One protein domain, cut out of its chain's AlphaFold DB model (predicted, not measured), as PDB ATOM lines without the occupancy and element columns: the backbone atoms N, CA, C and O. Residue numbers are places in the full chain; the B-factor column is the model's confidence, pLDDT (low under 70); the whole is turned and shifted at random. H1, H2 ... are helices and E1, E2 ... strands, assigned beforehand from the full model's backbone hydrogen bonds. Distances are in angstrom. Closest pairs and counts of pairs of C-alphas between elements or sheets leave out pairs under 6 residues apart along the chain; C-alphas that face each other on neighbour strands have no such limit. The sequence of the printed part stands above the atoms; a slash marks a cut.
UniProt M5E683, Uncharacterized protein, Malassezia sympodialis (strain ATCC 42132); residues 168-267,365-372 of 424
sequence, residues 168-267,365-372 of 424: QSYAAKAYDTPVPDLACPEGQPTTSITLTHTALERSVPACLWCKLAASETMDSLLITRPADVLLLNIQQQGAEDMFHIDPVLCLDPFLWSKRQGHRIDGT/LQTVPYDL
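AT A GLANCE: This is residues 168 to 267 and 365 to 372 of the 424 residues of an uncharacterized protein of Malassezia sympodialis (strain ATCC 42132) (UniProt M5E683). Two small sheets stand next to each other along the longest axis, an antiparallel one of E2, E1 and E4 and a parallel pair of E3 and E5, and E2 runs on into E3 with a turn of direction between them. H1 packs on E3 near the middle of the model, H2 packs on E4, and the small strand pair E6 and E7 lies away from both sheets. The printed part has 108 residues, with two named helices and seven named strands in the order E1 E2 E3 H1 E4 E5 E6 H2 E7; the three-stranded sheet has the order E2, E1, E4. The class is mixed, helices and strands, though under half of the residues, 44, are in named elements. The whole is compact, with a radius of gyration of the C-alphas of 13.9 A, and only just elongated, with spans of 46 by 30 by 24 A.

HOW THE PARTS SIT: E1, residues 169 to 173, is the inner strand between E2, residues 188 to 190, and E4, residues 221 to 225. E1 and E2 form a hairpin, antiparallel at 131 degrees, with N 190 and O 169 within hydrogen-bond range at 2.7 A. E1 and E4 are antiparallel at 140 degrees, with N 170 and O 225 at 2.8 A. E2 runs on into E3, residues 192 to 197, across one residue at 63 degrees; the two meet only through their link. E3 and E5, residues 231 to 236, are parallel at 25 degrees, with N 195 and O 233 at 2.8 A. H1, residues 204 to 212, has its closest C-alphas to E3 at Cys 207 and Leu 195, 5.7 A apart, and only grazes the three-stranded sheet with residues 209 to 212. H2, residues 256 to 259, is on that sheet at a height of 7.9 A, only just over E4, on which 3 of its 4 C-alphas fall; the closest C-alphas are those of Trp 256 and Thr 224, 5.0 A. E6, residues 248 to 250, and E7, residues 369 to 371, are antiparallel at 145 degrees, with N 370 and O 249 at 2.7 A. Each O i to N i+4 pair in H1 is within hydrogen-bond range; H2 is too short for such a pair, and its one O i to N i+3 pair is within range.

IN THESE COORDINATES: E1 begins at C-alpha 169, (-47.447, 19.691, -45.049), and is 14.0 A long. E3 is 15.6 A, H1 12.1 A, E4 12.1 A and E5 16.0 A. H1 begins at C-alpha 204, (-35.007, 8.956, -49.927). E2 and E6 are 6.3 A each, H2 is 5.3 A, and E7 is 6.5 A, ending at C-alpha 371, (-41.370, 15.310, -58.912).

THE WHOLE: The C-alphas farthest apart are those of Asp 181 and Glu 240, 46.3 A. Residues 268 to 364 are not printed, and C-alphas 267 and 365 are 17.3 A apart across the cut. The links E1 to E2 and E5 to E6 are long. Mean pLDDT of the printed part is 70.0; 54 residues are under 70, among them 176 to 195 and 227 to 242.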
ATOM      1  N   GLN A 168     -46.528  24.154 -46.438       55.81
ATOM      2  CA  GLN A 168     -47.030  23.500 -45.217       55.81
ATOM      3  C   GLN A 168     -47.595  22.106 -45.516       55.81
ATOM      4  O   GLN A 168     -48.663  21.989 -46.110       55.81
ATOM      5  N   SER A 169     -46.890  21.050 -45.092       59.25
ATOM      6  CA  SER A 169     -47.447  19.691 -45.049       59.25
ATOM      7  C   SER A 169     -47.897  19.374 -43.632       59.25
ATOM      8  O   SER A 169     -47.385  19.958 -42.692       59.25
ATOM      9  N   TYR A 170     -48.863  18.493 -43.439       66.75
ATOM     10  CA  TYR A 170     -49.375  18.159 -42.114       66.75
ATOM     11  C   TYR A 170     -49.069  16.700 -41.807       66.75
ATOM     12  O   TYR A 170     -49.245  15.843 -42.673       66.75
ATOM     13  N   ALA A 171     -48.617  16.423 -40.584       71.94
ATOM     14  CA  ALA A 171     -48.367  15.068 -40.105       71.94
ATOM     15  C   ALA A 171     -49.100  14.803 -38.786       71.94
ATOM     16  O   ALA A 171     -49.190  15.683 -37.926       71.94
ATOM     17  N   ALA A 172     -49.617  13.587 -38.624       74.81
ATOM     18  CA  ALA A 172     -50.318  13.152 -37.425       74.81
ATOM     19  C   ALA A 172     -49.813  11.800 -36.921       74.81
ATOM     20  O   ALA A 172     -49.236  11.009 -37.669       74.81
ATOM     21  N   LYS A 173     -50.047  11.550 -35.629       78.56
ATOM     22  CA  LYS A 173     -49.677  10.307 -34.953       78.56
ATOM     23  C   LYS A 173     -50.462   9.130 -35.519       78.56
ATOM     24  O   LYS A 173     -51.689   9.157 -35.525       78.56
ATOM     25  N   ALA A 174     -49.745   8.095 -35.939       76.62
ATOM     26  CA  ALA A 174     -50.310   6.840 -36.405       76.62
ATOM     27  C   ALA A 174     -50.653   5.899 -35.240       76.62
ATOM     28  O   ALA A 174     -50.044   5.960 -34.168       76.62
ATOM     29  N   TYR A 175     -51.622   5.010 -35.458       76.62
ATOM     30  CA  TYR A 175     -52.156   4.111 -34.434       76.62
ATOM     31  C   TYR A 175     -51.869   2.635 -34.748       76.62
ATOM     32  O   TYR A 175     -51.823   2.222 -35.910       76.62
ATOM     33  N   ASP A 176     -51.670   1.832 -33.695       68.50
ATOM     34  CA  ASP A 176     -51.433   0.381 -33.797       68.50
ATOM     35  C   ASP A 176     -52.679  -0.379 -34.267       68.50
ATOM     36  O   ASP A 176     -52.591  -1.309 -35.067       68.50
ATOM     37  N   THR A 177     -53.848   0.033 -33.780       64.88
ATOM     38  CA  THR A 177     -55.153  -0.492 -34.188       64.88
ATOM     39  C   THR A 177     -55.914   0.590 -34.945       64.88
ATOM     40  O   THR A 177     -55.964   1.724 -34.457       64.88
ATOM     41  N   PRO A 178     -56.530   0.264 -36.093       60.25
ATOM     42  CA  PRO A 178     -57.329   1.226 -36.827       60.25
ATOM     43  C   PRO A 178     -58.510   1.590 -35.939       60.25
ATOM     44  O   PRO A 178     -59.251   0.714 -35.493       60.25
ATOM     45  N   VAL A 179     -58.654   2.873 -35.632       58.84
ATOM     46  CA  VAL A 179     -59.861   3.362 -34.975       58.84
ATOM     47  C   VAL A 179     -60.888   3.549 -36.091       58.84
ATOM     48  O   VAL A 179     -60.664   4.404 -36.953       58.84
ATOM     49  N   PRO A 180     -61.965   2.741 -36.140       54.91
ATOM     50  CA  PRO A 180     -62.994   2.905 -37.160       54.91
ATOM     51  C   PRO A 180     -63.565   4.324 -37.077       54.91
ATOM     52  O   PRO A 180     -63.757   4.845 -35.979       54.91
ATOM     53  N   ASP A 181     -63.806   4.942 -38.231       56.34
ATOM     54  CA  ASP A 181     -64.408   6.276 -38.372       56.34
ATOM     55  C   ASP A 181     -63.609   7.455 -37.786       56.34
ATOM     56  O   ASP A 181     -64.143   8.559 -37.643       56.34
ATOM     57  N   LEU A 182     -62.313   7.283 -37.496       62.59
ATOM     58  CA  LEU A 182     -61.472   8.418 -37.131       62.59
ATOM     59  C   LEU A 182     -61.216   9.293 -38.368       62.59
ATOM     60  O   LEU A 182     -60.457   8.929 -39.271       62.59
ATOM     61  N   ALA A 183     -61.855  10.464 -38.402       63.34
ATOM     62  CA  ALA A 183     -61.541  11.495 -39.381       63.34
ATOM     63  C   ALA A 183     -60.041  11.820 -39.327       63.34
ATOM     64  O   ALA A 183     -59.447  11.822 -38.249       63.34
ATOM     65  N   CYS A 184     -59.441  12.082 -40.493       65.81
ATOM     66  CA  CYS A 184     -58.036  12.469 -40.604       65.81
ATOM     67  C   CYS A 184     -57.761  13.645 -39.647       65.81
ATOM     68  O   CYS A 184     -58.323  14.722 -39.866       65.81
ATOM     69  N   PRO A 185     -56.974  13.452 -38.573       66.38
ATOM     70  CA  PRO A 185     -56.752  14.513 -37.605       66.38
ATOM     71  C   PRO A 185     -55.971  15.661 -38.253       66.38
ATOM     72  O   PRO A 185     -55.062  15.429 -39.056       66.38
ATOM     73  N   GLU A 186     -56.311  16.905 -37.901       62.81
ATOM     74  CA  GLU A 186     -55.497  18.054 -38.298       62.81
ATOM     75  C   GLU A 186     -54.108  17.904 -37.667       62.81
ATOM     76  O   GLU A 186     -53.946  17.893 -36.446       62.81
ATOM     77  N   GLY A 187     -53.112  17.674 -38.523       59.44
ATOM     78  CA  GLY A 187     -51.744  17.388 -38.105       59.44
ATOM     79  C   GLY A 187     -50.997  18.635 -37.638       59.44
ATOM     80  O   GLY A 187     -51.485  19.759 -37.737       59.44
ATOM     81  N   GLN A 188     -49.760  18.457 -37.182       57.84
ATOM     82  CA  GLN A 188     -48.842  19.586 -37.034       57.84
ATOM     83  C   GLN A 188     -48.256  19.958 -38.402       57.84
ATOM     84  O   GLN A 188     -47.893  19.056 -39.166       57.84
ATOM     85  N   PRO A 189     -48.129  21.260 -38.721       58.12
ATOM     86  CA  PRO A 189     -47.484  21.684 -39.949       58.12
ATOM     87  C   PRO A 189     -45.983  21.350 -39.909       58.12
ATOM     88  O   PRO A 189     -45.253  21.747 -39.003       58.12
ATOM     89  N   THR A 190     -45.513  20.644 -40.927       55.41
ATOM     90  CA  THR A 190     -44.136  20.250 -41.212       55.41
ATOM     91  C   THR A 190     -43.814  20.695 -42.634       55.41
ATOM     92  O   THR A 190     -44.404  20.235 -43.605       55.41
ATOM     93  N   THR A 191     -42.934  21.679 -42.779       52.56
ATOM     94  CA  THR A 191     -42.593  22.259 -44.093       52.56
ATOM     95  C   THR A 191     -41.264  21.746 -44.635       52.56
ATOM     96  O   THR A 191     -41.002  21.789 -45.835       52.56
ATOM     97  N   SER A 192     -40.418  21.247 -43.738       62.19
ATOM     98  CA  SER A 192     -39.126  20.658 -44.048       62.19
ATOM     99  C   SER A 192     -38.953  19.374 -43.253       62.19
ATOM    100  O   SER A 192     -39.260  19.322 -42.059       62.19
ATOM    101  N   ILE A 193     -38.477  18.329 -43.923       65.94
ATOM    102  CA  ILE A 193     -38.173  17.042 -43.306       65.94
ATOM    103  C   ILE A 193     -36.667  16.852 -43.388       65.94
ATOM    104  O   ILE A 193     -36.087  16.785 -44.471       65.94
ATOM    105  N   THR A 194     -36.023  16.776 -42.228       67.06
ATOM    106  CA  THR A 194     -34.599  16.454 -42.155       67.06
ATOM    107  C   THR A 194     -34.420  14.943 -42.152       67.06
ATOM    108  O   THR A 194     -34.888  14.259 -41.237       67.06
ATOM    109  N   LEU A 195     -33.741  14.451 -43.182       69.81
ATOM    110  CA  LEU A 195     -33.406  13.057 -43.422       69.81
ATOM    111  C   LEU A 195     -31.949  12.821 -43.040       69.81
ATOM    112  O   LEU A 195     -31.063  13.562 -43.460       69.81
ATOM    113  N   THR A 196     -31.696  11.793 -42.245       71.12
ATOM    114  CA  THR A 196     -30.339  11.361 -41.913       71.12
ATOM    115  C   THR A 196     -29.899  10.313 -42.918       71.12
ATOM    116  O   THR A 196     -30.574   9.306 -43.091       71.12
ATOM    117  N   HIS A 197     -28.778  10.560 -43.587       69.62
ATOM    118  CA  HIS A 197     -28.140   9.588 -44.460       69.62
ATOM    119  C   HIS A 197     -27.092   8.811 -43.663       69.62
ATOM    120  O   HIS A 197     -26.108   9.383 -43.179       69.62
ATOM    121  N   THR A 198     -27.322   7.505 -43.552       68.69
ATOM    122  CA  THR A 198     -26.427   6.521 -42.935       68.69
ATOM    123  C   THR A 198     -26.051   5.445 -43.958       68.69
ATOM    124  O   THR A 198     -26.690   5.325 -44.998       68.69
ATOM    125  N   ALA A 199     -25.050   4.606 -43.667       66.88
ATOM    126  CA  ALA A 199     -24.615   3.537 -44.581       66.88
ATOM    127  C   ALA A 199     -25.726   2.522 -44.957       66.88
ATOM    128  O   ALA A 199     -25.607   1.812 -45.958       66.88
ATOM    129  N   LEU A 200     -26.790   2.439 -44.148       68.31
ATOM    130  CA  LEU A 200     -27.930   1.536 -44.341       68.31
ATOM    131  C   LEU A 200     -29.086   2.190 -45.115       68.31
ATOM    132  O   LEU A 200     -29.806   1.500 -45.828       68.31
ATOM    133  N   GLU A 201     -29.262   3.503 -44.982       71.62
ATOM    134  CA  GLU A 201     -30.398   4.260 -45.520       71.62
ATOM    135  C   GLU A 201     -29.953   5.025 -46.768       71.62
ATOM    136  O   GLU A 201     -29.723   6.230 -46.734       71.62
ATOM    137  N   ARG A 202     -29.772   4.306 -47.877       70.88
ATOM    138  CA  ARG A 202     -29.138   4.854 -49.089       70.88
ATOM    139  C   ARG A 202     -30.096   5.597 -50.019       70.88
ATOM    140  O   ARG A 202     -29.642   6.141 -51.019       70.88
ATOM    141  N   SER A 203     -31.390   5.615 -49.712       76.25
ATOM    142  CA  SER A 203     -32.437   6.171 -50.568       76.25
ATOM    143  C   SER A 203     -33.389   7.088 -49.797       76.25
ATOM    144  O   SER A 203     -33.577   6.953 -48.583       76.25
ATOM    145  N   VAL A 204     -34.017   8.029 -50.506       76.94
ATOM    146  CA  VAL A 204     -35.007   8.956 -49.927       76.94
ATOM    147  C   VAL A 204     -36.191   8.218 -49.276       76.94
ATOM    148  O   VAL A 204     -36.530   8.575 -48.142       76.94
ATOM    149  N   PRO A 205     -36.794   7.175 -49.888       80.31
ATOM    150  CA  PRO A 205     -37.860   6.401 -49.248       80.31
ATOM    151  C   PRO A 205     -37.409   5.698 -47.962       80.31
ATOM    152  O   PRO A 205     -38.147   5.707 -46.976       80.31
ATOM    153  N   ALA A 206     -36.192   5.138 -47.936       79.38
ATOM    154  CA  ALA A 206     -35.645   4.492 -46.744       79.38
ATOM    155  C   ALA A 206     -35.425   5.499 -45.604       79.38
ATOM    156  O   ALA A 206     -35.849   5.258 -44.473       79.38
ATOM    157  N   CYS A 207     -34.849   6.669 -45.899       75.31
ATOM    158  CA  CYS A 207     -34.685   7.731 -44.906       75.31
ATOM    159  C   CYS A 207     -36.029   8.269 -44.393       75.31
ATOM    160  O   CYS A 207     -36.169   8.541 -43.200       75.31
ATOM    161  N   LEU A 208     -37.024   8.438 -45.273       78.44
ATOM    162  CA  LEU A 208     -38.369   8.873 -44.885       78.44
ATOM    163  C   LEU A 208     -39.044   7.847 -43.981       78.44
ATOM    164  O   LEU A 208     -39.639   8.223 -42.972       78.44
ATOM    165  N   TRP A 209     -38.907   6.562 -44.303       83.19
ATOM    166  CA  TRP A 209     -39.402   5.484 -43.460       83.19
ATOM    167  C   TRP A 209     -38.767   5.534 -42.071       83.19
ATOM    168  O   TRP A 209     -39.494   5.602 -41.084       83.19
ATOM    169  N   CYS A 210     -37.438   5.615 -41.977       75.19
ATOM    170  CA  CYS A 210     -36.745   5.700 -40.689       75.19
ATOM    171  C   CYS A 210     -37.131   6.948 -39.887       75.19
ATOM    172  O   CYS A 210     -37.192   6.901 -38.660       75.19
ATOM    173  N   LYS A 211     -37.417   8.064 -40.566       74.44
ATOM    174  CA  LYS A 211     -37.820   9.312 -39.913       74.44
ATOM    175  C   LYS A 211     -39.255   9.283 -39.381       74.44
ATOM    176  O   LYS A 211     -39.529   9.936 -38.377       74.44
ATOM    177  N   LEU A 212     -40.157   8.594 -40.076       77.00
ATOM    178  CA  LEU A 212     -41.588   8.527 -39.755       77.00
ATOM    179  C   LEU A 212     -41.966   7.286 -38.926       77.00
ATOM    180  O   LEU A 212     -43.046   7.242 -38.328       77.00
ATOM    181  N   ALA A 213     -41.103   6.271 -38.879       77.06
ATOM    182  CA  ALA A 213     -41.216   5.151 -37.955       77.06
ATOM    183  C   ALA A 213     -41.066   5.627 -36.502       77.06
ATOM    184  O   ALA A 213     -40.476   6.675 -36.229       77.06
ATOM    185  N   ALA A 214     -41.612   4.860 -35.555       69.50
ATOM    186  CA  ALA A 214     -41.461   5.216 -34.154       69.50
ATOM    187  C   ALA A 214     -39.990   5.149 -33.728       69.50
ATOM    188  O   ALA A 214     -39.263   4.207 -34.050       69.50
ATOM    189  N   SER A 215     -39.580   6.153 -32.964       66.94
ATOM    190  CA  SER A 215     -38.266   6.254 -32.339       66.94
ATOM    191  C   SER A 215     -38.418   6.337 -30.820       66.94
ATOM    192  O   SER A 215     -39.524   6.479 -30.304       66.94
ATOM    193  N   GLU A 216     -37.305   6.286 -30.087       58.59
ATOM    194  CA  GLU A 216     -37.310   6.371 -28.617       58.59
ATOM    195  C   GLU A 216     -38.006   7.630 -28.073       58.59
ATOM    196  O   GLU A 216     -38.513   7.623 -26.953       58.59
ATOM    197  N   THR A 217     -38.033   8.713 -28.854       54.69
ATOM    198  CA  THR A 217     -38.562  10.017 -28.437       54.69
ATOM    199  C   THR A 217     -39.840  10.424 -29.163       54.69
ATOM    200  O   THR A 217     -40.476  11.398 -28.761       54.69
ATOM    201  N   MET A 218     -40.226   9.709 -30.222       63.16
ATOM    202  CA  MET A 218     -41.306  10.126 -31.109       63.16
ATOM    203  C   MET A 218     -42.140   8.937 -31.577       63.16
ATOM    204  O   MET A 218     -41.601   7.942 -32.057       63.16
ATOM    205  N   ASP A 219     -43.461   9.072 -31.475       71.50
ATOM    206  CA  ASP A 219     -44.404   8.109 -32.038       71.50
ATOM    207  C   ASP A 219     -44.326   8.076 -33.571       71.50
ATOM    208  O   ASP A 219     -43.939   9.060 -34.203       71.50
ATOM    209  N   SER A 220     -44.751   6.962 -34.177       79.50
ATOM    210  CA  SER A 220     -44.835   6.875 -35.637       79.50
ATOM    211  C   SER A 220     -45.799   7.929 -36.185       79.50
ATOM    212  O   SER A 220     -46.900   8.131 -35.660       79.50
ATOM    213  N   LEU A 221     -45.376   8.592 -37.257       78.81
ATOM    214  CA  LEU A 221     -46.117   9.655 -37.915       78.81
ATOM    215  C   LEU A 221     -46.526   9.266 -39.332       78.81
ATOM    216  O   LEU A 221     -45.842   8.518 -40.023       78.81
ATOM    217  N   LEU A 222     -47.625   9.855 -39.785       81.00
ATOM    218  CA  LEU A 222     -48.117   9.774 -41.154       81.00
ATOM    219  C   LEU A 222     -48.453  11.167 -41.666       81.00
ATOM    220  O   LEU A 222     -48.953  12.010 -40.919       81.00
ATOM    221  N   ILE A 223     -48.235  11.389 -42.957       82.06
ATOM    222  CA  ILE A 223     -48.550  12.654 -43.617       82.06
ATOM    223  C   ILE A 223     -50.059  12.688 -43.890       82.06
ATOM    224  O   ILE A 223     -50.590  11.876 -44.647       82.06
ATOM    225  N   THR A 224     -50.774  13.612 -43.257       79.94
ATOM    226  CA  THR A 224     -52.226  13.784 -43.405       79.94
ATOM    227  C   THR A 224     -52.578  14.620 -44.624       79.94
ATOM    228  O   THR A 224     -53.520  14.294 -45.348       79.94
ATOM    229  N   ARG A 225     -51.789  15.665 -44.889       76.06
ATOM    230  CA  ARG A 225     -51.911  16.506 -46.080       76.06
ATOM    231  C   ARG A 225     -50.516  16.851 -46.593       76.06
ATOM    232  O   ARG A 225     -49.817  17.608 -45.923       76.06
ATOM    233  N   PRO A 226     -50.083  16.304 -47.736       73.44
ATOM    234  CA  PRO A 226     -48.768  16.621 -48.262       73.44
ATOM    235  C   PRO A 226     -48.781  18.051 -48.842       73.44
ATOM    236  O   PRO A 226     -49.815  18.523 -49.316       73.44
ATOM    237  N   ALA A 227     -47.658  18.765 -48.730       66.25
ATOM    238  CA  ALA A 227     -47.518  20.114 -49.290       66.25
ATOM    239  C   ALA A 227     -47.367  20.046 -50.808       66.25
ATOM    240  O   ALA A 227     -46.836  19.061 -51.313       66.25
ATOM    241  N   ASP A 228     -47.725  21.106 -51.530       60.66
ATOM    242  CA  ASP A 228     -47.460  21.177 -52.974       60.66
ATOM    243  C   ASP A 228     -45.949  21.149 -53.273       60.66
ATOM    244  O   ASP A 228     -45.523  20.581 -54.277       60.66
ATOM    245  N   VAL A 229     -45.127  21.695 -52.365       57.25
ATOM    246  CA  VAL A 229     -43.662  21.611 -52.418       57.25
ATOM    247  C   VAL A 229     -43.105  21.128 -51.076       57.25
ATOM    248  O   VAL A 229     -43.397  21.707 -50.029       57.25
ATOM    249  N   LEU A 230     -42.265  20.087 -51.108       66.44
ATOM    250  CA  LEU A 230     -41.602  19.509 -49.935       66.44
ATOM    251  C   LEU A 230     -40.099  19.797 -49.946       66.44
ATOM    252  O   LEU A 230     -39.419  19.570 -50.945       66.44
ATOM    253  N   LEU A 231     -39.574  20.255 -48.808       63.34
ATOM    254  CA  LEU A 231     -38.141  20.474 -48.609       63.34
ATOM    255  C   LEU A 231     -37.541  19.308 -47.818       63.34
ATOM    256  O   LEU A 231     -37.893  19.093 -46.656       63.34
ATOM    257  N   LEU A 232     -36.618  18.571 -48.436       68.31
ATOM    258  CA  LEU A 232     -35.911  17.455 -47.807       68.31
ATOM    259  C   LEU A 232     -34.464  17.858 -47.507       68.31
ATOM    260  O   LEU A 232     -33.654  18.035 -48.415       68.31
ATOM    261  N   ASN A 233     -34.133  18.004 -46.225       64.25
ATOM    262  CA  ASN A 233     -32.783  18.347 -45.782       64.25
ATOM    263  C   ASN A 233     -32.000  17.068 -45.493       64.25
ATOM    264  O   ASN A 233     -32.269  16.404 -44.497       64.25
ATOM    265  N   ILE A 234     -31.022  16.731 -46.328       66.31
ATOM    266  CA  ILE A 234     -30.225  15.510 -46.155       66.31
ATOM    267  C   ILE A 234     -28.993  15.827 -45.300       66.31
ATOM    268  O   ILE A 234     -28.103  16.570 -45.713       66.31
ATOM    269  N   GLN A 235     -28.939  15.263 -44.097       66.56
ATOM    270  CA  GLN A 235     -27.791  15.329 -43.197       66.56
ATOM    271  C   GLN A 235     -26.975  14.045 -43.317       66.56
ATOM    272  O   GLN A 235     -27.449  12.967 -42.971       66.56
ATOM    273  N   GLN A 236     -25.738  14.155 -43.793       64.81
ATOM    274  CA  GLN A 236     -24.830  13.014 -43.880       64.81
ATOM    275  C   GLN A 236     -24.183  12.754 -42.519       64.81
ATOM    276  O   GLN A 236     -23.493  13.622 -41.982       64.81
ATOM    277  N   GLN A 237     -24.384  11.557 -41.969       64.88
ATOM    278  CA  GLN A 237     -23.795  11.150 -40.697       64.88
ATOM    279  C   GLN A 237     -22.886   9.937 -40.914       64.88
ATOM    280  O   GLN A 237     -23.319   8.791 -40.852       64.88
ATOM    281  N   GLY A 238     -21.607  10.206 -41.192       53.84
ATOM    282  CA  GLY A 238     -20.572   9.170 -41.317       53.84
ATOM    283  C   GLY A 238     -20.713   8.237 -42.527       53.84
ATOM    284  O   GLY A 238     -20.051   7.207 -42.562       53.84
ATOM    285  N   ALA A 239     -21.569   8.570 -43.498       54.97
ATOM    286  CA  ALA A 239     -21.748   7.792 -44.718       54.97
ATOM    287  C   ALA A 239     -20.803   8.292 -45.826       54.97
ATOM    288  O   ALA A 239     -20.924   9.433 -46.268       54.97
ATOM    289  N   GLU A 240     -19.884   7.430 -46.273       55.53
ATOM    290  CA  GLU A 240     -19.074   7.643 -47.489       55.53
ATOM    291  C   GLU A 240     -19.758   7.093 -48.756       55.53
ATOM    292  O   GLU A 240     -19.313   7.352 -49.874       55.53
ATOM    293  N   ASP A 241     -20.850   6.342 -48.583       59.06
ATOM    294  CA  ASP A 241     -21.586   5.700 -49.669       59.06
ATOM    295  C   ASP A 241     -22.401   6.702 -50.504       59.06
ATOM    296  O   ASP A 241     -22.808   7.770 -50.043       59.06
ATOM    297  N   MET A 242     -22.663   6.345 -51.764       68.50
ATOM    298  CA  MET A 242     -23.471   7.154 -52.676       68.50
ATOM    299  C   MET A 242     -24.943   7.170 -52.235       68.50
ATOM    300  O   MET A 242     -25.564   6.115 -52.114       68.50
ATOM    301  N   PHE A 243     -25.503   8.368 -52.047       71.19
ATOM    302  CA  PHE A 243     -26.920   8.563 -51.738       71.19
ATOM    303  C   PHE A 243     -27.756   8.612 -53.022       71.19
ATOM    304  O   PHE A 243     -27.462   9.403 -53.922       71.19
ATOM    305  N   HIS A 244     -28.793   7.784 -53.105       74.81
ATOM    306  CA  HIS A 244     -29.701   7.720 -54.240       74.81
ATOM    307  C   HIS A 244     -30.918   8.617 -54.008       74.81
ATOM    308  O   HIS A 244     -31.697   8.424 -53.071       74.81
ATOM    309  N   ILE A 245     -31.081   9.609 -54.880       73.88
ATOM    310  CA  ILE A 245     -32.289  10.424 -54.941       73.88
ATOM    311  C   ILE A 245     -33.075   9.908 -56.130       73.88
ATOM    312  O   ILE A 245     -32.684  10.141 -57.276       73.88
ATOM    313  N   ASP A 246     -34.161   9.194 -55.836       68.94
ATOM    314  CA  ASP A 246     -35.120   8.845 -56.865       68.94
ATOM    315  C   ASP A 246     -35.612  10.137 -57.476       68.94
ATOM    316  O   ASP A 246     -35.943  11.081 -56.745       68.94
ATOM    317  N   PRO A 247     -35.701  10.197 -58.803       66.12
ATOM    318  CA  PRO A 247     -36.281  11.371 -59.376       66.12
ATOM    319  C   PRO A 247     -37.768  11.347 -58.921       66.12
ATOM    320  O   PRO A 247     -38.249  12.373 -58.449       66.12
ATOM    321  N   VAL A 248     -38.427  10.152 -58.990       73.75
ATOM    322  CA  VAL A 248     -39.761   9.580 -58.599       73.75
ATOM    323  C   VAL A 248     -40.072   9.440 -57.125       73.75
ATOM    324  O   VAL A 248     -39.991   8.299 -56.681       73.75
ATOM    325  N   LEU A 249     -40.504  10.449 -56.361       78.75
ATOM    326  CA  LEU A 249     -40.914  10.157 -54.978       78.75
ATOM    327  C   LEU A 249     -42.416   9.873 -54.862       78.75
ATOM    328  O   LEU A 249     -43.240  10.779 -54.907       78.75
ATOM    329  N   CYS A 250     -42.793   8.618 -54.630       81.38
ATOM    330  CA  CYS A 250     -44.185   8.266 -54.332       81.38
ATOM    331  C   CYS A 250     -44.451   8.359 -52.825       81.38
ATOM    332  O   CYS A 250     -43.862   7.619 -52.036       81.38
ATOM    333  N   LEU A 251     -45.350   9.262 -52.412       81.12
ATOM    334  CA  LEU A 251     -45.669   9.463 -50.992       81.12
ATOM    335  C   LEU A 251     -46.765   8.538 -50.460       81.12
ATOM    336  O   LEU A 251     -46.959   8.490 -49.248       81.12
ATOM    337  N   ASP A 252     -47.462   7.787 -51.317       80.62
ATOM    338  CA  ASP A 252     -48.560   6.890 -50.924       80.62
ATOM    339  C   ASP A 252     -48.249   5.994 -49.716       80.62
ATOM    340  O   ASP A 252     -49.106   5.901 -48.829       80.62
ATOM    341  N   PRO A 253     -47.046   5.388 -49.592       79.50
ATOM    342  CA  PRO A 253     -46.706   4.564 -48.436       79.50
ATOM    343  C   PRO A 253     -46.624   5.338 -47.117       79.50
ATOM    344  O   PRO A 253     -46.535   4.704 -46.070       79.50
ATOM    345  N   PHE A 254     -46.643   6.668 -47.135       81.44
ATOM    346  CA  PHE A 254     -46.498   7.542 -45.969       81.44
ATOM    347  C   PHE A 254     -47.761   8.369 -45.680       81.44
ATOM    348  O   PHE A 254     -47.815   9.084 -44.678       81.44
ATOM    349  N   LEU A 255     -48.786   8.277 -46.538       82.62
ATOM    350  CA  LEU A 255     -50.016   9.056 -46.414       82.62
ATOM    351  C   LEU A 255     -51.028   8.412 -45.462       82.62
ATOM    352  O   LEU A 255     -51.348   7.223 -45.555       82.62
ATOM    353  N   TRP A 256     -51.636   9.250 -44.619       81.75
ATOM    354  CA  TRP A 256     -52.737   8.868 -43.735       81.75
ATOM    355  C   TRP A 256     -53.914   8.284 -44.509       81.75
ATOM    356  O   TRP A 256     -54.479   7.276 -44.104       81.75
ATOM    357  N   SER A 257     -54.278   8.896 -45.637       80.38
ATOM    358  CA  SER A 257     -55.440   8.507 -46.443       80.38
ATOM    359  C   SER A 257     -55.319   7.101 -47.030       80.38
ATOM    360  O   SER A 257     -56.317   6.392 -47.135       80.38
ATOM    361  N   LYS A 258     -54.100   6.678 -47.381       80.75
ATOM    362  CA  LYS A 258     -53.817   5.356 -47.955       80.75
ATOM    363  C   LYS A 258     -53.725   4.270 -46.893       80.75
ATOM    364  O   LYS A 258     -54.164   3.151 -47.131       80.75
ATOM    365  N   ARG A 259     -53.194   4.613 -45.717       76.00
ATOM    366  CA  ARG A 259     -53.045   3.687 -44.587       76.00
ATOM    367  C   ARG A 259     -54.194   3.717 -43.588       76.00
ATOM    368  O   ARG A 259     -54.200   2.909 -42.672       76.00
ATOM    369  N   GLN A 260     -55.135   4.647 -43.722       78.44
ATOM    370  CA  GLN A 260     -56.243   4.846 -42.778       78.44
ATOM    371  C   GLN A 260     -55.760   4.983 -41.320       78.44
ATOM    372  O   GLN A 260     -56.362   4.453 -40.392       78.44
ATOM    373  N   GLY A 261     -54.627   5.664 -41.123       70.94
ATOM    374  CA  GLY A 261     -54.016   5.847 -39.804       70.94
ATOM    375  C   GLY A 261     -53.175   4.683 -39.277       70.94
ATOM    376  O   GLY A 261     -52.633   4.793 -38.176       70.94
ATOM    377  N   HIS A 262     -53.013   3.597 -40.041       80.38
ATOM    378  CA  HIS A 262     -52.129   2.495 -39.665       80.38
ATOM    379  C   HIS A 262     -50.655   2.884 -39.704       80.38
ATOM    380  O   HIS A 262     -50.144   3.379 -40.710       80.38
ATOM    381  N   ARG A 263     -49.951   2.549 -38.624       80.56
ATOM    382  CA  ARG A 263     -48.506   2.741 -38.481       80.56
ATOM    383  C   ARG A 263     -47.680   2.175 -39.632       80.56
ATOM    384  O   ARG A 263     -47.991   1.134 -40.215       80.56
ATOM    385  N   ILE A 264     -46.580   2.866 -39.921       76.75
ATOM    386  CA  ILE A 264     -45.619   2.465 -40.954       76.75
ATOM    387  C   ILE A 264     -44.735   1.316 -40.447       76.75
ATOM    388  O   ILE A 264     -44.381   0.424 -41.214       76.75
ATOM    389  N   ASP A 265     -44.454   1.299 -39.144       75.69
ATOM    390  CA  ASP A 265     -43.678   0.287 -38.421       75.69
ATOM    391  C   ASP A 265     -44.546  -0.843 -37.833       75.69
ATOM    392  O   ASP A 265     -44.095  -1.608 -36.986       75.69
ATOM    393  N   GLY A 266     -45.802  -0.964 -38.271       68.75
ATOM    394  CA  GLY A 266     -46.729  -1.983 -37.777       68.75
ATOM    395  C   GLY A 266     -46.450  -3.410 -38.268       68.75
ATOM    396  O   GLY A 266     -47.165  -4.324 -37.858       68.75
ATOM    397  N   THR A 267     -45.463  -3.617 -39.148       76.69
ATOM    398  CA  THR A 267     -45.130  -4.948 -39.677       76.69
ATOM    399  C   THR A 267     -44.437  -5.808 -38.623       76.69
ATOM    400  O   THR A 267     -43.732  -5.309 -37.742       76.69
ATOM    401  N   LEU A 365     -49.198   1.775 -55.739       65.88
ATOM    402  CA  LEU A 365     -48.903   2.802 -54.729       65.88
ATOM    403  C   LEU A 365     -48.251   4.057 -55.350       65.88
ATOM    404  O   LEU A 365     -47.476   4.752 -54.699       65.88
ATOM    405  N   GLN A 366     -48.560   4.357 -56.617       70.62
ATOM    406  CA  GLN A 366     -48.014   5.510 -57.357       70.62
ATOM    407  C   GLN A 366     -49.067   6.588 -57.662       70.62
ATOM    408  O   GLN A 366     -49.012   7.279 -58.676       70.62
ATOM    409  N   THR A 367     -50.080   6.725 -56.808       73.81
ATOM    410  CA  THR A 367     -51.186   7.669 -57.027       73.81
ATOM    411  C   THR A 367     -50.845   9.105 -56.639       73.81
ATOM    412  O   THR A 367     -51.433  10.029 -57.201       73.81
ATOM    413  N   VAL A 368     -49.887   9.306 -55.730       75.75
ATOM    414  CA  VAL A 368     -49.367  10.626 -55.352       75.75
ATOM    415  C   VAL A 368     -47.854  10.706 -55.632       75.75
ATOM    416  O   VAL A 368     -47.043  10.507 -54.720       75.75
ATOM    417  N   PRO A 369     -47.460  10.976 -56.894       78.81
ATOM    418  CA  PRO A 369     -46.067  11.187 -57.275       78.81
ATOM    419  C   PRO A 369     -45.611  12.626 -56.993       78.81
ATOM    420  O   PRO A 369     -46.314  13.589 -57.311       78.81
ATOM    421  N   TYR A 370     -44.413  12.746 -56.428       71.62
ATOM    422  CA  TYR A 370     -43.680  13.986 -56.217       71.62
ATOM    423  C   TYR A 370     -42.450  14.031 -57.109       71.62
ATOM    424  O   TYR A 370     -41.559  13.186 -57.011       71.62
ATOM    425  N   ASP A 371     -42.417  15.071 -57.934       67.56
ATOM    426  CA  ASP A 371     -41.370  15.310 -58.912       67.56
ATOM    427  C   ASP A 371     -40.214  16.086 -58.266       67.56
ATOM    428  O   ASP A 371     -40.433  17.063 -57.541       67.56
ATOM    429  N   LEU A 372     -38.973  15.652 -58.500       65.38
ATOM    430  CA  LEU A 372     -37.789  16.283 -57.919       65.38
ATOM    431  C   LEU A 372     -37.534  17.672 -58.531       65.38
ATOM    432  O   LEU A 372     -36.854  17.809 -59.540       65.38
TER     433      LEU A 372